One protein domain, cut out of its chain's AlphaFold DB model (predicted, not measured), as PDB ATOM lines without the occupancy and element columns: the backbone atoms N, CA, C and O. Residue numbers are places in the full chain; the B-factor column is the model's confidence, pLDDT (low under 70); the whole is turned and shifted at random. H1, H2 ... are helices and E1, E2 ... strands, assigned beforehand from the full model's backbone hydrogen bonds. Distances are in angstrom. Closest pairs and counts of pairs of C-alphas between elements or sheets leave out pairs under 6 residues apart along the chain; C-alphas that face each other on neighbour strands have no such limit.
ATOM      1  N   LEU A 147      96.551  38.368  32.505       97.31
ATOM      2  CA  LEU A 147      96.228  39.304  31.433       97.31
ATOM      3  C   LEU A 147      95.068  38.827  30.558       97.31
ATOM      4  O   LEU A 147      94.262  39.657  30.151       97.31
ATOM      5  N   VAL A 148      94.908  37.519  30.348       97.94
ATOM      6  CA  VAL A 148      93.701  36.945  29.729       97.94
ATOM      7  C   VAL A 148      92.472  37.227  30.594       97.94
ATOM      8  O   VAL A 148      91.443  37.660  30.074       97.94
ATOM      9  N   SER A 149      92.569  37.044  31.917       97.69
ATOM     10  CA  SER A 149      91.487  37.402  32.845       97.69
ATOM     11  C   SER A 149      91.141  38.890  32.756       97.69
ATOM     12  O   SER A 149      89.970  39.242  32.618       97.69
ATOM     13  N   ARG A 150      92.154  39.765  32.744       97.50
ATOM     14  CA  ARG A 150      91.968  41.209  32.561       97.50
ATOM     15  C   ARG A 150      91.360  41.550  31.201       97.50
ATOM     16  O   ARG A 150      90.546  42.459  31.118       97.50
ATOM     17  N   GLY A 151      91.712  40.828  30.139       97.62
ATOM     18  CA  GLY A 151      91.101  40.983  28.819       97.62
ATOM     19  C   GLY A 151      89.606  40.667  28.837       97.62
ATOM     20  O   GLY A 151      88.812  41.408  28.263       97.62
ATOM     21  N   ARG A 152      89.189  39.628  29.570       97.00
ATOM     22  CA  ARG A 152      87.760  39.325  29.777       97.00
ATOM     23  C   ARG A 152      87.060  40.438  30.555       97.00
ATOM     24  O   ARG A 152      85.952  40.824  30.190       97.00
ATOM     25  N   GLU A 153      87.708  40.981  31.582       96.44
ATOM     26  CA  GLU A 153      87.189  42.123  32.341       96.44
ATOM     27  C   GLU A 153      87.092  43.390  31.481       96.44
ATOM     28  O   GLU A 153      86.076  44.078  31.527       96.44
ATOM     29  N   PHE A 154      88.082  43.660  30.624       96.19
ATOM     30  CA  PHE A 154      88.027  44.741  29.638       96.19
ATOM     31  C   PHE A 154      86.761  44.623  28.791       96.19
ATOM     32  O   PHE A 154      85.967  45.558  28.769       96.19
ATOM     33  N   ILE A 155      86.509  43.455  28.190       95.12
ATOM     34  CA  ILE A 155      85.290  43.223  27.407       95.12
ATOM     35  C   ILE A 155      84.028  43.476  28.241       95.12
ATOM     36  O   ILE A 155      83.121  44.153  27.763       95.12
ATOM     37  N   GLN A 156      83.962  42.995  29.486       93.56
ATOM     38  CA  GLN A 156      82.811  43.234  30.368       93.56
ATOM     39  C   GLN A 156      82.585  44.730  30.627       93.56
ATOM     40  O   GLN A 156      81.458  45.211  30.498       93.56
ATOM     41  N   LEU A 157      83.651  45.469  30.934       94.75
ATOM     42  CA  LEU A 157      83.612  46.903  31.228       94.75
ATOM     43  C   LEU A 157      83.280  47.756  30.000       94.75
ATOM     44  O   LEU A 157      82.753  48.857  30.151       94.75
ATOM     45  N   THR A 158      83.588  47.266  28.797       92.62
ATOM     46  CA  THR A 158      83.426  48.021  27.548       92.62
ATOM     47  C   THR A 158      82.304  47.507  26.644       92.62
ATOM     48  O   THR A 158      82.109  48.018  25.537       92.62
ATOM     49  N   SER A 159      81.573  46.478  27.073       85.62
ATOM     50  CA  SER A 159      80.509  45.851  26.287       85.62
ATOM     51  C   SER A 159      79.246  46.713  26.198       85.62
ATOM     52  O   SER A 159      78.739  47.241  27.182       85.62
ATOM     53  N   GLY A 160      78.691  46.819  24.989       73.12
ATOM     54  CA  GLY A 160      77.386  47.440  24.767       73.12
ATOM     55  C   GLY A 160      77.294  48.892  25.248       73.12
ATOM     56  O   GLY A 160      78.200  49.693  25.033       73.12
ATOM     57  N   ASP A 161      76.159  49.219  25.867       77.69
ATOM     58  CA  ASP A 161      75.849  50.544  26.408       77.69
ATOM     59  C   ASP A 161      75.964  50.577  27.948       77.69
ATOM     60  O   ASP A 161      75.212  51.283  28.619       77.69
ATOM     61  N   CYS A 162      76.858  49.757  28.519       86.94
ATOM     62  CA  CYS A 162      77.038  49.647  29.966       86.94
ATOM     63  C   CYS A 162      77.992  50.709  30.539       86.94
ATOM     64  O   CYS A 162      78.787  51.328  29.830       86.94
ATOM     65  N   PHE A 163      77.891  50.910  31.850       94.94
ATOM     66  CA  PHE A 163      78.755  51.770  32.648       94.94
ATOM     67  C   PHE A 163      78.911  51.160  34.041       94.94
ATOM     68  O   PHE A 163      78.023  50.445  34.517       94.94
ATOM     69  N   HIS A 164      80.026  51.453  34.706       96.38
ATOM     70  CA  HIS A 164      80.377  50.844  35.988       96.38
ATOM     71  C   HIS A 164      80.814  51.909  36.986       96.38
ATOM     72  O   HIS A 164      81.813  52.599  36.783       96.38
ATOM     73  N   TYR A 165      80.069  52.024  38.085       97.56
ATOM     74  CA  TYR A 165      80.445  52.876  39.206       97.56
ATOM     75  C   TYR A 165      81.371  52.102  40.143       97.56
ATOM     76  O   TYR A 165      80.940  51.122  40.747       97.56
ATOM     77  N   GLN A 166      82.629  52.530  40.237       97.25
ATOM     78  CA  GLN A 166      83.695  51.805  40.932       97.25
ATOM     79  C   GLN A 166      84.452  52.716  41.899       97.25
ATOM     80  O   GLN A 166      84.496  53.939  41.739       97.25
ATOM     81  N   GLN A 167      85.072  52.115  42.904       96.69
ATOM     82  CA  GLN A 167      86.158  52.727  43.656       96.69
ATOM     83  C   GLN A 167      87.485  52.459  42.934       96.69
ATOM     84  O   GLN A 167      87.622  51.470  42.212       96.69
ATOM     85  N   TYR A 168      88.441  53.372  43.073       96.19
ATOM     86  CA  TYR A 168      89.717  53.307  42.375       96.19
ATOM     87  C   TYR A 168      90.891  53.532  43.321       96.19
ATOM     88  O   TYR A 168      90.860  54.444  44.149       96.19
ATOM     89  N   GLU A 169      91.922  52.708  43.164       94.31
ATOM     90  CA  GLU A 169      93.139  52.712  43.980       94.31
ATOM     91  C   GLU A 169      94.357  52.660  43.059       94.31
ATOM     92  O   GLU A 169      94.760  51.599  42.571       94.31
ATOM     93  N   GLY A 170      94.908  53.833  42.750       92.00
ATOM     94  CA  GLY A 170      96.111  53.942  41.944       92.00
ATOM     95  C   GLY A 170      96.147  55.155  41.026       92.00
ATOM     96  O   GLY A 170      95.425  56.145  41.172       92.00
ATOM     97  N   LYS A 171      97.037  55.066  40.037       91.62
ATOM     98  CA  LYS A 171      97.301  56.144  39.083       91.62
ATOM     99  C   LYS A 171      96.414  56.048  37.853       91.62
ATOM    100  O   LYS A 171      96.082  54.958  37.406       91.62
ATOM    101  N   VAL A 172      96.086  57.197  37.278       91.56
ATOM    102  CA  VAL A 172      95.372  57.344  36.005       91.56
ATOM    103  C   VAL A 172      96.226  58.136  35.033       91.56
ATOM    104  O   VAL A 172      96.858  59.113  35.430       91.56
ATOM    105  N   PHE A 173      96.197  57.768  33.756       90.56
ATOM    106  CA  PHE A 173      96.721  58.616  32.688       90.56
ATOM    107  C   PHE A 173      95.670  59.668  32.309       90.56
ATOM    108  O   PHE A 173      94.585  59.307  31.845       90.56
ATOM    109  N   LEU A 174      95.959  60.948  32.549       88.88
ATOM    110  CA  LEU A 174      94.995  62.031  32.349       88.88
ATOM    111  C   LEU A 174      94.839  62.406  30.875       88.88
ATOM    112  O   LEU A 174      95.809  62.470  30.123       88.88
ATOM    113  N   ASP A 175      93.615  62.746  30.482       84.12
ATOM    114  CA  ASP A 175      93.356  63.226  29.129       84.12
ATOM    115  C   ASP A 175      93.991  64.593  28.866       84.12
ATOM    116  O   ASP A 175      93.937  65.494  29.700       84.12
ATOM    117  N   GLY A 176      94.562  64.766  27.669       72.94
ATOM    118  CA  GLY A 176      95.147  66.043  27.247       72.94
ATOM    119  C   GLY A 176      96.453  66.412  27.958       72.94
ATOM    120  O   GLY A 176      96.904  67.547  27.828       72.94
ATOM    121  N   SER A 177      97.068  65.476  28.684       72.06
ATOM    122  CA  SER A 177      98.376  65.650  29.316       72.06
ATOM    123  C   SER A 177      99.215  64.379  29.186       72.06
ATOM    124  O   SER A 177      98.659  63.291  29.091       72.06
ATOM    125  N   ASP A 178     100.536  64.505  29.270       73.88
ATOM    126  CA  ASP A 178     101.456  63.359  29.348       73.88
ATOM    127  C   ASP A 178     101.747  62.955  30.808       73.88
ATOM    128  O   ASP A 178     102.808  62.419  31.129       73.88
ATOM    129  N   VAL A 179     100.822  63.260  31.725       82.44
ATOM    130  CA  VAL A 179     101.024  63.138  33.171       82.44
ATOM    131  C   VAL A 179     100.031  62.151  33.777       82.44
ATOM    132  O   VAL A 179      98.847  62.114  33.438       82.44
ATOM    133  N   THR A 180     100.516  61.360  34.733       87.00
ATOM    134  CA  THR A 180      99.663  60.515  35.570       87.00
ATOM    135  C   THR A 180      99.165  61.275  36.798       87.00
ATOM    136  O   THR A 180      99.951  61.970  37.440       87.00
ATOM    137  N   SER A 181      97.911  61.075  37.191       89.56
ATOM    138  CA  SER A 181      97.337  61.612  38.430       89.56
ATOM    139  C   SER A 181      97.014  60.501  39.417       89.56
ATOM    140  O   SER A 181      96.667  59.395  39.010       89.56
ATOM    141  N   ASP A 182      97.115  60.809  40.708       91.81
ATOM    142  CA  ASP A 182      96.737  59.896  41.777       91.81
ATOM    143  C   ASP A 182      95.235  59.999  42.081       91.81
ATOM    144  O   ASP A 182      94.688  61.077  42.381       91.81
ATOM    145  N   TRP A 183      94.545  58.878  41.919       93.12
ATOM    146  CA  TRP A 183      93.118  58.736  42.156       93.12
ATOM    147  C   TRP A 183      92.823  57.801  43.341       93.12
ATOM    148  O   TRP A 183      91.700  57.317  43.444       93.12
ATOM    149  N   GLU A 184      93.782  57.613  44.253       92.62
ATOM    150  CA  GLU A 184      93.645  56.798  45.465       92.62
ATOM    151  C   GLU A 184      92.357  57.089  46.252       92.62
ATOM    152  O   GLU A 184      92.048  58.238  46.591       92.62
ATOM    153  N   GLY A 185      91.584  56.035  46.525       90.00
ATOM    154  CA  GLY A 185      90.334  56.091  47.281       90.00
ATOM    155  C   GLY A 185      89.200  56.880  46.614       90.00
ATOM    156  O   GLY A 185      88.178  57.141  47.258       90.00
ATOM    157  N   LYS A 186      89.335  57.298  45.348       93.94
ATOM    158  CA  LYS A 186      88.278  58.043  44.648       93.94
ATOM    159  C   LYS A 186      87.213  57.094  44.111       93.94
ATOM    160  O   LYS A 186      87.494  55.973  43.702       93.94
ATOM    161  N   ARG A 187      85.973  57.583  44.038       95.00
ATOM    162  CA  ARG A 187      84.899  56.925  43.286       95.00
ATOM    163  C   ARG A 187      84.825  57.493  41.869       95.00
ATOM    164  O   ARG A 187      84.799  58.717  41.682       95.00
ATOM    165  N   ILE A 188      84.778  56.605  40.889       97.19
ATOM    166  CA  ILE A 188      84.851  56.911  39.462       97.19
ATOM    167  C   ILE A 188      83.720  56.227  38.706       97.19
ATOM    168  O   ILE A 188      83.160  55.230  39.159       97.19
ATOM    169  N   MET A 189      83.403  56.759  37.535       97.50
ATOM    170  CA  MET A 189      82.540  56.090  36.573       97.50
ATOM    171  C   MET A 189      83.381  55.635  35.392       97.50
ATOM    172  O   MET A 189      84.073  56.453  34.787       97.50
ATOM    173  N   VAL A 190      83.311  54.346  35.082       96.94
ATOM    174  CA  VAL A 190      83.894  53.736  33.887       96.94
ATOM    175  C   VAL A 190      82.804  53.643  32.828       96.94
ATOM    176  O   VAL A 190      81.780  53.003  33.061       96.94
ATOM    177  N   ASP A 191      82.999  54.295  31.682       94.56
ATOM    178  CA  ASP A 191      82.005  54.316  30.602       94.56
ATOM    179  C   ASP A 191      82.653  54.647  29.248       94.56
ATOM    180  O   ASP A 191      83.254  55.708  29.059       94.56
ATOM    181  N   CYS A 192      82.497  53.761  28.262       92.31
ATOM    182  CA  CYS A 192      83.005  53.981  26.907       92.31
ATOM    183  C   CYS A 192      82.329  55.142  26.174       92.31
ATOM    184  O   CYS A 192      82.936  55.710  25.260       92.31
ATOM    185  N   ALA A 193      81.115  55.533  26.568       91.44
ATOM    186  CA  ALA A 193      80.436  56.687  25.994       91.44
ATOM    187  C   ALA A 193      81.211  57.993  26.235       91.44
ATOM    188  O   ALA A 193      81.081  58.916  25.428       91.44
ATOM    189  N   LEU A 194      82.089  58.057  27.250       90.56
ATOM    190  CA  LEU A 194      82.981  59.202  27.483       90.56
ATOM    191  C   LEU A 194      83.846  59.526  26.254       90.56
ATOM    192  O   LEU A 194      84.173  60.685  26.017       90.56
ATOM    193  N   ASN A 195      84.158  58.547  25.399       89.06
ATOM    194  CA  ASN A 195      84.913  58.790  24.165       89.06
ATOM    195  C   ASN A 195      84.211  59.759  23.188       89.06
ATOM    196  O   ASN A 195      84.879  60.283  22.302       89.06
ATOM    197  N   LYS A 196      82.904  60.033  23.344       86.81
ATOM    198  CA  LYS A 196      82.179  61.057  22.564       86.81
ATOM    199  C   LYS A 196      82.623  62.489  22.889       86.81
ATOM    200  O   LYS A 196      82.491  63.362  22.038       86.81
ATOM    201  N   ILE A 197      83.105  62.724  24.110       86.19
ATOM    202  CA  ILE A 197      83.460  64.057  24.626       86.19
ATOM    203  C   ILE A 197      84.958  64.218  24.899       86.19
ATOM    204  O   ILE A 197      85.443  65.336  25.065       86.19
ATOM    205  N   ARG A 198      85.706  63.110  24.927       85.31
ATOM    206  CA  ARG A 198      87.168  63.113  25.036       85.31
ATOM    207  C   ARG A 198      87.814  63.597  23.736       85.31
ATOM    208  O   ARG A 198      87.270  63.426  22.647       85.31
ATOM    209  N   SER A 199      89.017  64.161  23.849       84.31
ATOM    210  CA  SER A 199      89.803  64.577  22.682       84.31
ATOM    211  C   SER A 199      90.050  63.403  21.729       84.31
ATOM    212  O   SER A 199      90.438  62.312  22.145       84.31
ATOM    213  N   SER A 200      89.934  63.639  20.422       83.81
ATOM    214  CA  SER A 200      90.229  62.627  19.400       83.81
ATOM    215  C   SER A 200      91.682  62.130  19.431       83.81
ATOM    216  O   SER A 200      91.974  61.064  18.890       83.81
ATOM    217  N   SER A 201      92.594  62.879  20.065       82.75
ATOM    218  CA  SER A 201      93.985  62.466  20.281       82.75
ATOM    219  C   SER A 201      94.138  61.345  21.313       82.75
ATOM    220  O   SER A 201      95.088  60.575  21.206       82.75
ATOM    221  N   VAL A 202      93.223  61.237  22.286       83.69
ATOM    222  CA  VAL A 202      93.280  60.219  23.354       83.69
ATOM    223  C   VAL A 202      92.395  59.007  23.072       83.69
ATOM    224  O   VAL A 202      92.592  57.946  23.668       83.69
ATOM    225  N   VAL A 203      91.421  59.145  22.168       86.38
ATOM    226  CA  VAL A 203      90.540  58.045  21.768       86.38
ATOM    227  C   VAL A 203      91.329  57.031  20.922       86.38
ATOM    228  O   VAL A 203      91.981  57.425  19.949       86.38
ATOM    229  N   PRO A 204      91.263  55.724  21.245       86.81
ATOM    230  CA  PRO A 204      91.951  54.690  20.482       86.81
ATOM    231  C   PRO A 204      91.552  54.701  19.003       86.81
ATOM    232  O   PRO A 204      90.380  54.597  18.637       86.81
ATOM    233  N   LYS A 205      92.553  54.792  18.125       91.19
ATOM    234  CA  LYS A 205      92.370  54.642  16.675       91.19
ATOM    235  C   LYS A 205      92.411  53.161  16.326       91.19
ATOM    236  O   LYS A 205      93.497  52.608  16.147       91.19
ATOM    237  N   ILE A 206      91.239  52.534  16.282       94.00
ATOM    238  CA  ILE A 206      91.101  51.105  15.989       94.00
ATOM    239  C   ILE A 206      90.950  50.832  14.491       94.00
ATOM    240  O   ILE A 206      90.353  51.605  13.738       94.00
ATOM    241  N   THR A 207      91.474  49.690  14.065       94.19
ATOM    242  CA  THR A 207      91.399  49.169  12.700       94.19
ATOM    243  C   THR A 207      90.743  47.794  12.693       94.19
ATOM    244  O   THR A 207      90.722  47.089  13.703       94.19
ATOM    245  N   ARG A 208      90.147  47.426  11.557       92.50
ATOM    246  CA  ARG A 208      89.456  46.144  11.398       92.50
ATOM    247  C   ARG A 208      90.449  44.987  11.316       92.50
ATOM    248  O   ARG A 208      91.583  45.172  10.880       92.50
ATOM    249  N   GLY A 209      90.001  43.804  11.719       85.06
ATOM    250  CA  GLY A 209      90.789  42.581  11.656       85.06
ATOM    251  C   GLY A 209      90.807  41.933  10.272       85.06
ATOM    252  O   GLY A 209      90.509  42.559   9.246       85.06
ATOM    253  N   ARG A 210      91.170  40.642  10.243       79.12
ATOM    254  CA  ARG A 210      91.194  39.840   9.007       79.12
ATOM    255  C   ARG A 210      89.829  39.873   8.317       79.12
ATOM    256  O   ARG A 210      88.795  39.858   8.968       79.12
ATOM    257  N   GLY A 211      89.833  39.935   6.985       82.62
ATOM    258  CA  GLY A 211      88.593  40.035   6.207       82.62
ATOM    259  C   GLY A 211      87.900  41.400   6.291       82.62
ATOM    260  O   GLY A 211      86.773  41.531   5.827       82.62
ATOM    261  N   ASN A 212      88.568  42.424   6.842       87.69
ATOM    262  CA  ASN A 212      88.043  43.787   6.959       87.69
ATOM    263  C   ASN A 212      86.749  43.870   7.799       87.69
ATOM    264  O   ASN A 212      85.866  44.693   7.518       87.69
ATOM    265  N   SER A 213      86.649  43.039   8.844       91.19
ATOM    266  CA  SER A 213      85.556  43.013   9.825       91.19
ATOM    267  C   SER A 213      86.006  43.492  11.210       91.19
ATOM    268  O   SER A 213      87.183  43.422  11.562       91.19
ATOM    269  N   TRP A 214      85.062  44.001  12.003       94.50
ATOM    270  CA  TRP A 214      85.294  44.257  13.429       94.50
ATOM    271  C   TRP A 214      85.441  42.937  14.186       94.50
ATOM    272  O   TRP A 214      84.918  41.914  13.738       94.50
ATOM    273  N   LEU A 215      86.169  42.968  15.299       94.19
ATOM    274  CA  LEU A 215      86.332  41.805  16.160       94.19
ATOM    275  C   LEU A 215      85.038  41.558  16.940       94.19
ATOM    276  O   LEU A 215      84.372  42.503  17.368       94.19
ATOM    277  N   ASP A 216      84.692  40.284  17.094       93.19
ATOM    278  CA  ASP A 216      83.556  39.843  17.897       93.19
ATOM    279  C   ASP A 216      84.055  39.589  19.330       93.19
ATOM    280  O   ASP A 216      84.835  38.651  19.526       93.19
ATOM    281  N   PRO A 217      83.675  40.424  20.318       92.38
ATOM    282  CA  PRO A 217      84.192  40.328  21.682       92.38
ATOM    283  C   PRO A 217      83.893  38.976  22.346       92.38
ATOM    284  O   PRO A 217      84.677  38.527  23.179       92.38
ATOM    285  N   ASP A 218      82.817  38.296  21.939       91.62
ATOM    286  CA  ASP A 218      82.413  37.001  22.500       91.62
ATOM    287  C   ASP A 218      83.209  35.821  21.913       91.62
ATOM    288  O   ASP A 218      83.109  34.691  22.395       91.62
ATOM    289  N   LYS A 219      83.999  36.062  20.858       94.12
ATOM    290  CA  LYS A 219      84.767  35.036  20.133       94.12
ATOM    291  C   LYS A 219      86.273  35.278  20.142       94.12
ATOM    292  O   LYS A 219      86.983  34.635  19.370       94.12
ATOM    293  N   LEU A 220      86.756  36.191  20.985       94.81
ATOM    294  CA  LEU A 220      88.188  36.434  21.122       94.81
ATOM    295  C   LEU A 220      88.889  35.195  21.681       94.81
ATOM    296  O   LEU A 220      88.455  34.594  22.667       94.81
ATOM    297  N   THR A 221      89.988  34.826  21.036       95.88
ATOM    298  CA  THR A 221      90.895  33.774  21.508       95.88
ATOM    299  C   THR A 221      91.678  34.232  22.742       95.88
ATOM    300  O   THR A 221      91.759  35.427  23.020       95.88
ATOM    301  N   ASP A 222      92.303  33.309  23.479       96.31
ATOM    302  CA  ASP A 222      93.136  33.685  24.631       96.31
ATOM    303  C   ASP A 222      94.332  34.569  24.218       96.31
ATOM    304  O   ASP A 222      94.647  35.525  24.919       96.31
ATOM    305  N   GLU A 223      94.938  34.341  23.045       94.56
ATOM    306  CA  GLU A 223      95.992  35.219  22.501       94.56
ATOM    307  C   GLU A 223      95.483  36.641  22.205       94.56
ATOM    308  O   GLU A 223      96.214  37.618  22.372       94.56
ATOM    309  N   GLU A 224      94.226  36.778  21.780       95.94
ATOM    310  CA  GLU A 224      93.595  38.080  21.551       95.94
ATOM    311  C   GLU A 224      93.211  38.760  22.869       95.94
ATOM    312  O   GLU A 224      93.493  39.945  23.052       95.94
ATOM    313  N   LEU A 225      92.644  38.015  23.821       97.75
ATOM    314  CA  LEU A 225      92.344  38.515  25.167       97.75
ATOM    315  C   LEU A 225      93.609  39.005  25.882       97.75
ATOM    316  O   LEU A 225      93.571  40.016  26.582       97.75
ATOM    317  N   LEU A 226      94.736  38.330  25.662       97.19
ATOM    318  CA  LEU A 226      96.038  38.687  26.218       97.19
ATOM    319  C   LEU A 226      96.499  40.096  25.805       97.19
ATOM    320  O   LEU A 226      97.157  40.778  26.591       97.19
ATOM    321  N   ILE A 227      96.139  40.549  24.599       96.75
ATOM    322  CA  ILE A 227      96.536  41.860  24.056       96.75
ATOM    323  C   ILE A 227      95.437  42.927  24.148       96.75
ATOM    324  O   ILE A 227      95.563  43.998  23.543       96.75
ATOM    325  N   CYS A 228      94.349  42.661  24.872       97.06
ATOM    326  CA  CYS A 228      93.342  43.674  25.174       97.06
ATOM    327  C   CYS A 228      93.937  44.831  25.993       97.06
ATOM    328  O   CYS A 228      94.835  44.653  26.823       97.06
ATOM    329  N   SER A 229      93.411  46.036  25.768       94.12
ATOM    330  CA  SER A 229      93.813  47.243  26.486       94.12
ATOM    331  C   SER A 229      93.683  47.047  27.999       94.12
ATOM    332  O   SER A 229      92.639  46.652  28.507       94.12
ATOM    333  N   GLY A 230      94.751  47.348  28.745       93.62
ATOM    334  CA  GLY A 230      94.751  47.266  30.210       93.62
ATOM    335  C   GLY A 230      94.061  48.445  30.901       93.62
ATOM    336  O   GLY A 230      94.103  48.545  32.127       93.62
ATOM    337  N   THR A 231      93.482  49.366  30.127       94.31
ATOM    338  CA  THR A 231      92.882  50.601  30.635       94.31
ATOM    339  C   THR A 231      91.521  50.870  30.022       94.31
ATOM    340  O   THR A 231      91.309  50.592  28.844       94.31
ATOM    341  N   VAL A 232      90.648  51.518  30.785       94.44
ATOM    342  CA  VAL A 232      89.297  51.909  30.374       94.44
ATOM    343  C   VAL A 232      89.067  53.413  30.578       94.44
ATOM    344  O   VAL A 232      89.662  54.009  31.479       94.44
ATOM    345  N   PRO A 233      88.239  54.064  29.739       94.19
ATOM    346  CA  PRO A 233      87.838  55.453  29.951       94.19
ATOM    347  C   PRO A 233      87.093  55.607  31.275       94.19
ATOM    348  O   PRO A 233      86.123  54.891  31.530       94.19
ATOM    349  N   ALA A 234      87.516  56.572  32.086       95.69
ATOM    350  CA  ALA A 234      86.890  56.859  33.363       95.69
ATOM    351  C   ALA A 234      86.844  58.354  33.683       95.69
ATOM    352  O   ALA A 234      87.620  59.151  33.150       95.69
ATOM    353  N   ILE A 235      85.944  58.718  34.594       94.75
ATOM    354  CA  ILE A 235      85.776  60.078  35.111       94.75
ATOM    355  C   ILE A 235      85.594  60.079  36.630       94.75
ATOM    356  O   ILE A 235      84.891  59.231  37.186       94.75
ATOM    357  N   THR A 236      86.194  61.050  37.318       93.44
ATOM    358  CA  THR A 236      85.977  61.252  38.756       93.44
ATOM    359  C   THR A 236      84.602  61.846  39.038       93.44
ATOM    360  O   THR A 236      84.166  62.790  38.380       93.44
ATOM    361  N   MET A 237      83.930  61.357  40.084       91.94
ATOM    362  CA  MET A 237      82.636  61.920  40.500       91.94
ATOM    363  C   MET A 237      82.740  63.312  41.120       91.94
ATOM    364  O   MET A 237      81.756  64.036  41.170       91.94
ATOM    365  N   SER A 238      83.926  63.704  41.579       84.50
ATOM    366  CA  SER A 238      84.201  65.066  42.025       84.50
ATOM    367  C   SER A 238      85.095  65.763  41.009       84.50
ATOM    368  O   SER A 238      86.145  65.231  40.640       84.50
ATOM    369  N   GLY A 239      84.663  66.929  40.527       77.19
ATOM    370  CA  GLY A 239      85.432  67.764  39.600       77.19
ATOM    371  C   GLY A 239      85.432  67.299  38.140       77.19
ATOM    372  O   GLY A 239      85.885  68.056  37.287       77.19
ATOM    373  N   GLY A 240      84.920  66.101  37.830       86.69
ATOM    374  CA  GLY A 240      84.717  65.639  36.453       86.69
ATOM    375  C   GLY A 240      86.005  65.444  35.646       86.69
ATOM    376  O   GLY A 240      86.006  65.646  34.435       86.69
ATOM    377  N   THR A 241      87.117  65.088  36.294       89.00
ATOM    378  CA  THR A 241      88.391  64.845  35.604       89.00
ATOM    379  C   THR A 241      88.349  63.499  34.886       89.00
ATOM    380  O   THR A 241      88.011  62.492  35.504       89.00
ATOM    381  N   MET A 242      88.700  63.480  33.597       91.81
ATOM    382  CA  MET A 242      88.690  62.281  32.751       91.81
ATOM    383  C   MET A 242      90.096  61.724  32.524       91.81
ATOM    384  O   MET A 242      91.086  62.461  32.513       91.81
ATOM    385  N   GLY A 243      90.178  60.414  32.322       92.25
ATOM    386  CA  GLY A 243      91.425  59.738  31.995       92.25
ATOM    387  C   GLY A 243      91.240  58.263  31.663       92.25
ATOM    388  O   GLY A 243      90.123  57.743  31.611       92.25
ATOM    389  N   ALA A 244      92.357  57.582  31.429       93.00
ATOM    390  CA  ALA A 244      92.414  56.136  31.262       93.00
ATOM    391  C   ALA A 244      92.793  55.471  32.596       93.00
ATOM    392  O   ALA A 244      93.924  55.624  33.069       93.00
ATOM    393  N   ALA A 245      91.840  54.751  33.188       95.12
ATOM    394  CA  ALA A 245      91.984  54.013  34.440       95.12
ATOM    395  C   ALA A 245      92.462  52.586  34.183       95.12
ATOM    396  O   ALA A 245      91.946  51.915  33.291       95.12
ATOM    397  N   ALA A 246      93.445  52.127  34.952       95.69
ATOM    398  CA  ALA A 246      93.929  50.755  34.899       95.69
ATOM    399  C   ALA A 246      92.875  49.803  35.473       95.69
ATOM    400  O   ALA A 246      92.379  50.015  36.577       95.69
ATOM    401  N   ILE A 247      92.558  48.738  34.741       96.00
ATOM    402  CA  ILE A 247      91.528  47.771  35.151       96.00
ATOM    403  C   ILE A 247      91.910  47.101  36.481       96.00
ATOM    404  O   ILE A 247      91.091  47.007  37.385       96.00
ATOM    405  N   ASP A 248      93.196  46.777  36.648       94.62
ATOM    406  CA  ASP A 248      93.754  46.139  37.851       94.62
ATOM    407  C   ASP A 248      93.543  46.965  39.150       94.62
ATOM    408  O   ASP A 248      93.624  46.438  40.266       94.62
ATOM    409  N   CYS A 249      93.257  48.265  39.018       95.62
ATOM    410  CA  CYS A 249      93.057  49.222  40.109       95.62
ATOM    411  C   CYS A 249      91.575  49.484  40.438       95.62
ATOM    412  O   CYS A 249      91.277  50.295  41.318       95.62
ATOM    413  N   LEU A 250      90.638  48.831  39.741       96.88
ATOM    414  CA  LEU A 250      89.205  48.946  40.013       96.88
ATOM    415  C   LEU A 250      88.816  48.107  41.233       96.88
ATOM    416  O   LEU A 250      89.287  46.982  41.423       96.88
ATOM    417  N   ARG A 251      87.934  48.654  42.068       96.88
ATOM    418  CA  ARG A 251      87.372  47.997  43.250       96.88
ATOM    419  C   ARG A 251      85.861  48.225  43.295       96.88
ATOM    420  O   ARG A 251      85.423  49.331  42.970       96.88
TER     421      ARG A 251
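Overview. This is residues 147 to 251 of the 497 residues of an uncharacterized protein of Fusarium oxysporum f. sp. raphani 54005 (UniProt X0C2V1). What does this model look like? One strongly twisted six-stranded sheet, curled like part of a barrel, has H1 over one face and the short H2 over the other, while H3 packs on residues 147 to 152 of H1, off the sheet. Residues 197 to 221, a long stretch with no named element, run from H2 to H3, and residues 208 to 213 stick out free. What is it made of? The 105 printed residues hold three named helices and six named strands, in the order H1 E1 E2 E3 E4 H2 H3 E5 E6, of mixed class, with under half, 52, in named elements; the sheet, E1 E4 E5 E6 E2 E3, is antiparallel. How large is it? It is compact, with a radius of gyration of the C-alphas of 14.0 A, yet elongated, 43 by 27 by 25 A.

Arrangement. How are the strands joined? E1, residues 163 to 168, is an edge strand beside E4, residues 186 to 191, with N 166 and O 188 at 3.0 A. E4 pairs with E5, residues 231 to 236, by N 189 and O 235 at 2.9 A, and E5 forms a hairpin with E6, residues 242 to 246, by N 232 and O 245 at 2.8 A. E6 pairs with E2, residues 171 to 174, by N 244 and O 173 at 2.8 A, and E2 forms a hairpin with the edge strand E3, residues 180 to 182, by N 172 and O 181 at 2.9 A. Where are the helices? H1, residues 147 to 158, is on the sheet at a height of 9.5 A, over E4 and slantwise to it at 40 degrees on the local plane; only just not over E6, where 2 of its C-alphas fall. H2, residues 192 to 196, is on the opposite face at a height of 8.3 A, only just over E5 with 3 C-alphas. H3, residues 222 to 226, is not on the sheet and touches H1, the closest C-alphas being those of Val 148 and Leu 226 at 4.6 A. How do the helix backbones bond? In H1 and H3 every O i to N i+4 pair is within hydrogen-bond range; in H2 0 of 1 is, but 2 of 2 O i to N i+3 pairs are.

Along the chain. Where does the printed part begin? H1 starts at C-alpha 147 (96.228, 39.304, 31.433) and is 16.0 A long. How long are the strands? E1 spans 14.7 A, E2 9.2 A, E3 6.9 A, E4 15.8 A, E5 15.1 A and E6 12.8 A, and E6 ends at C-alpha 246 (93.929, 50.755, 34.899).

Size, cuts and confidence. What are the extremes? The C-alphas farthest apart, those of Gly 185 and Gly 211, lie 44.1 A apart. Is the printed part whole and sure? It has no cut; the link from H2 to H3 is long and the others are tight. The mean pLDDT of the printed part is 91.4, and no printed residue is under 70.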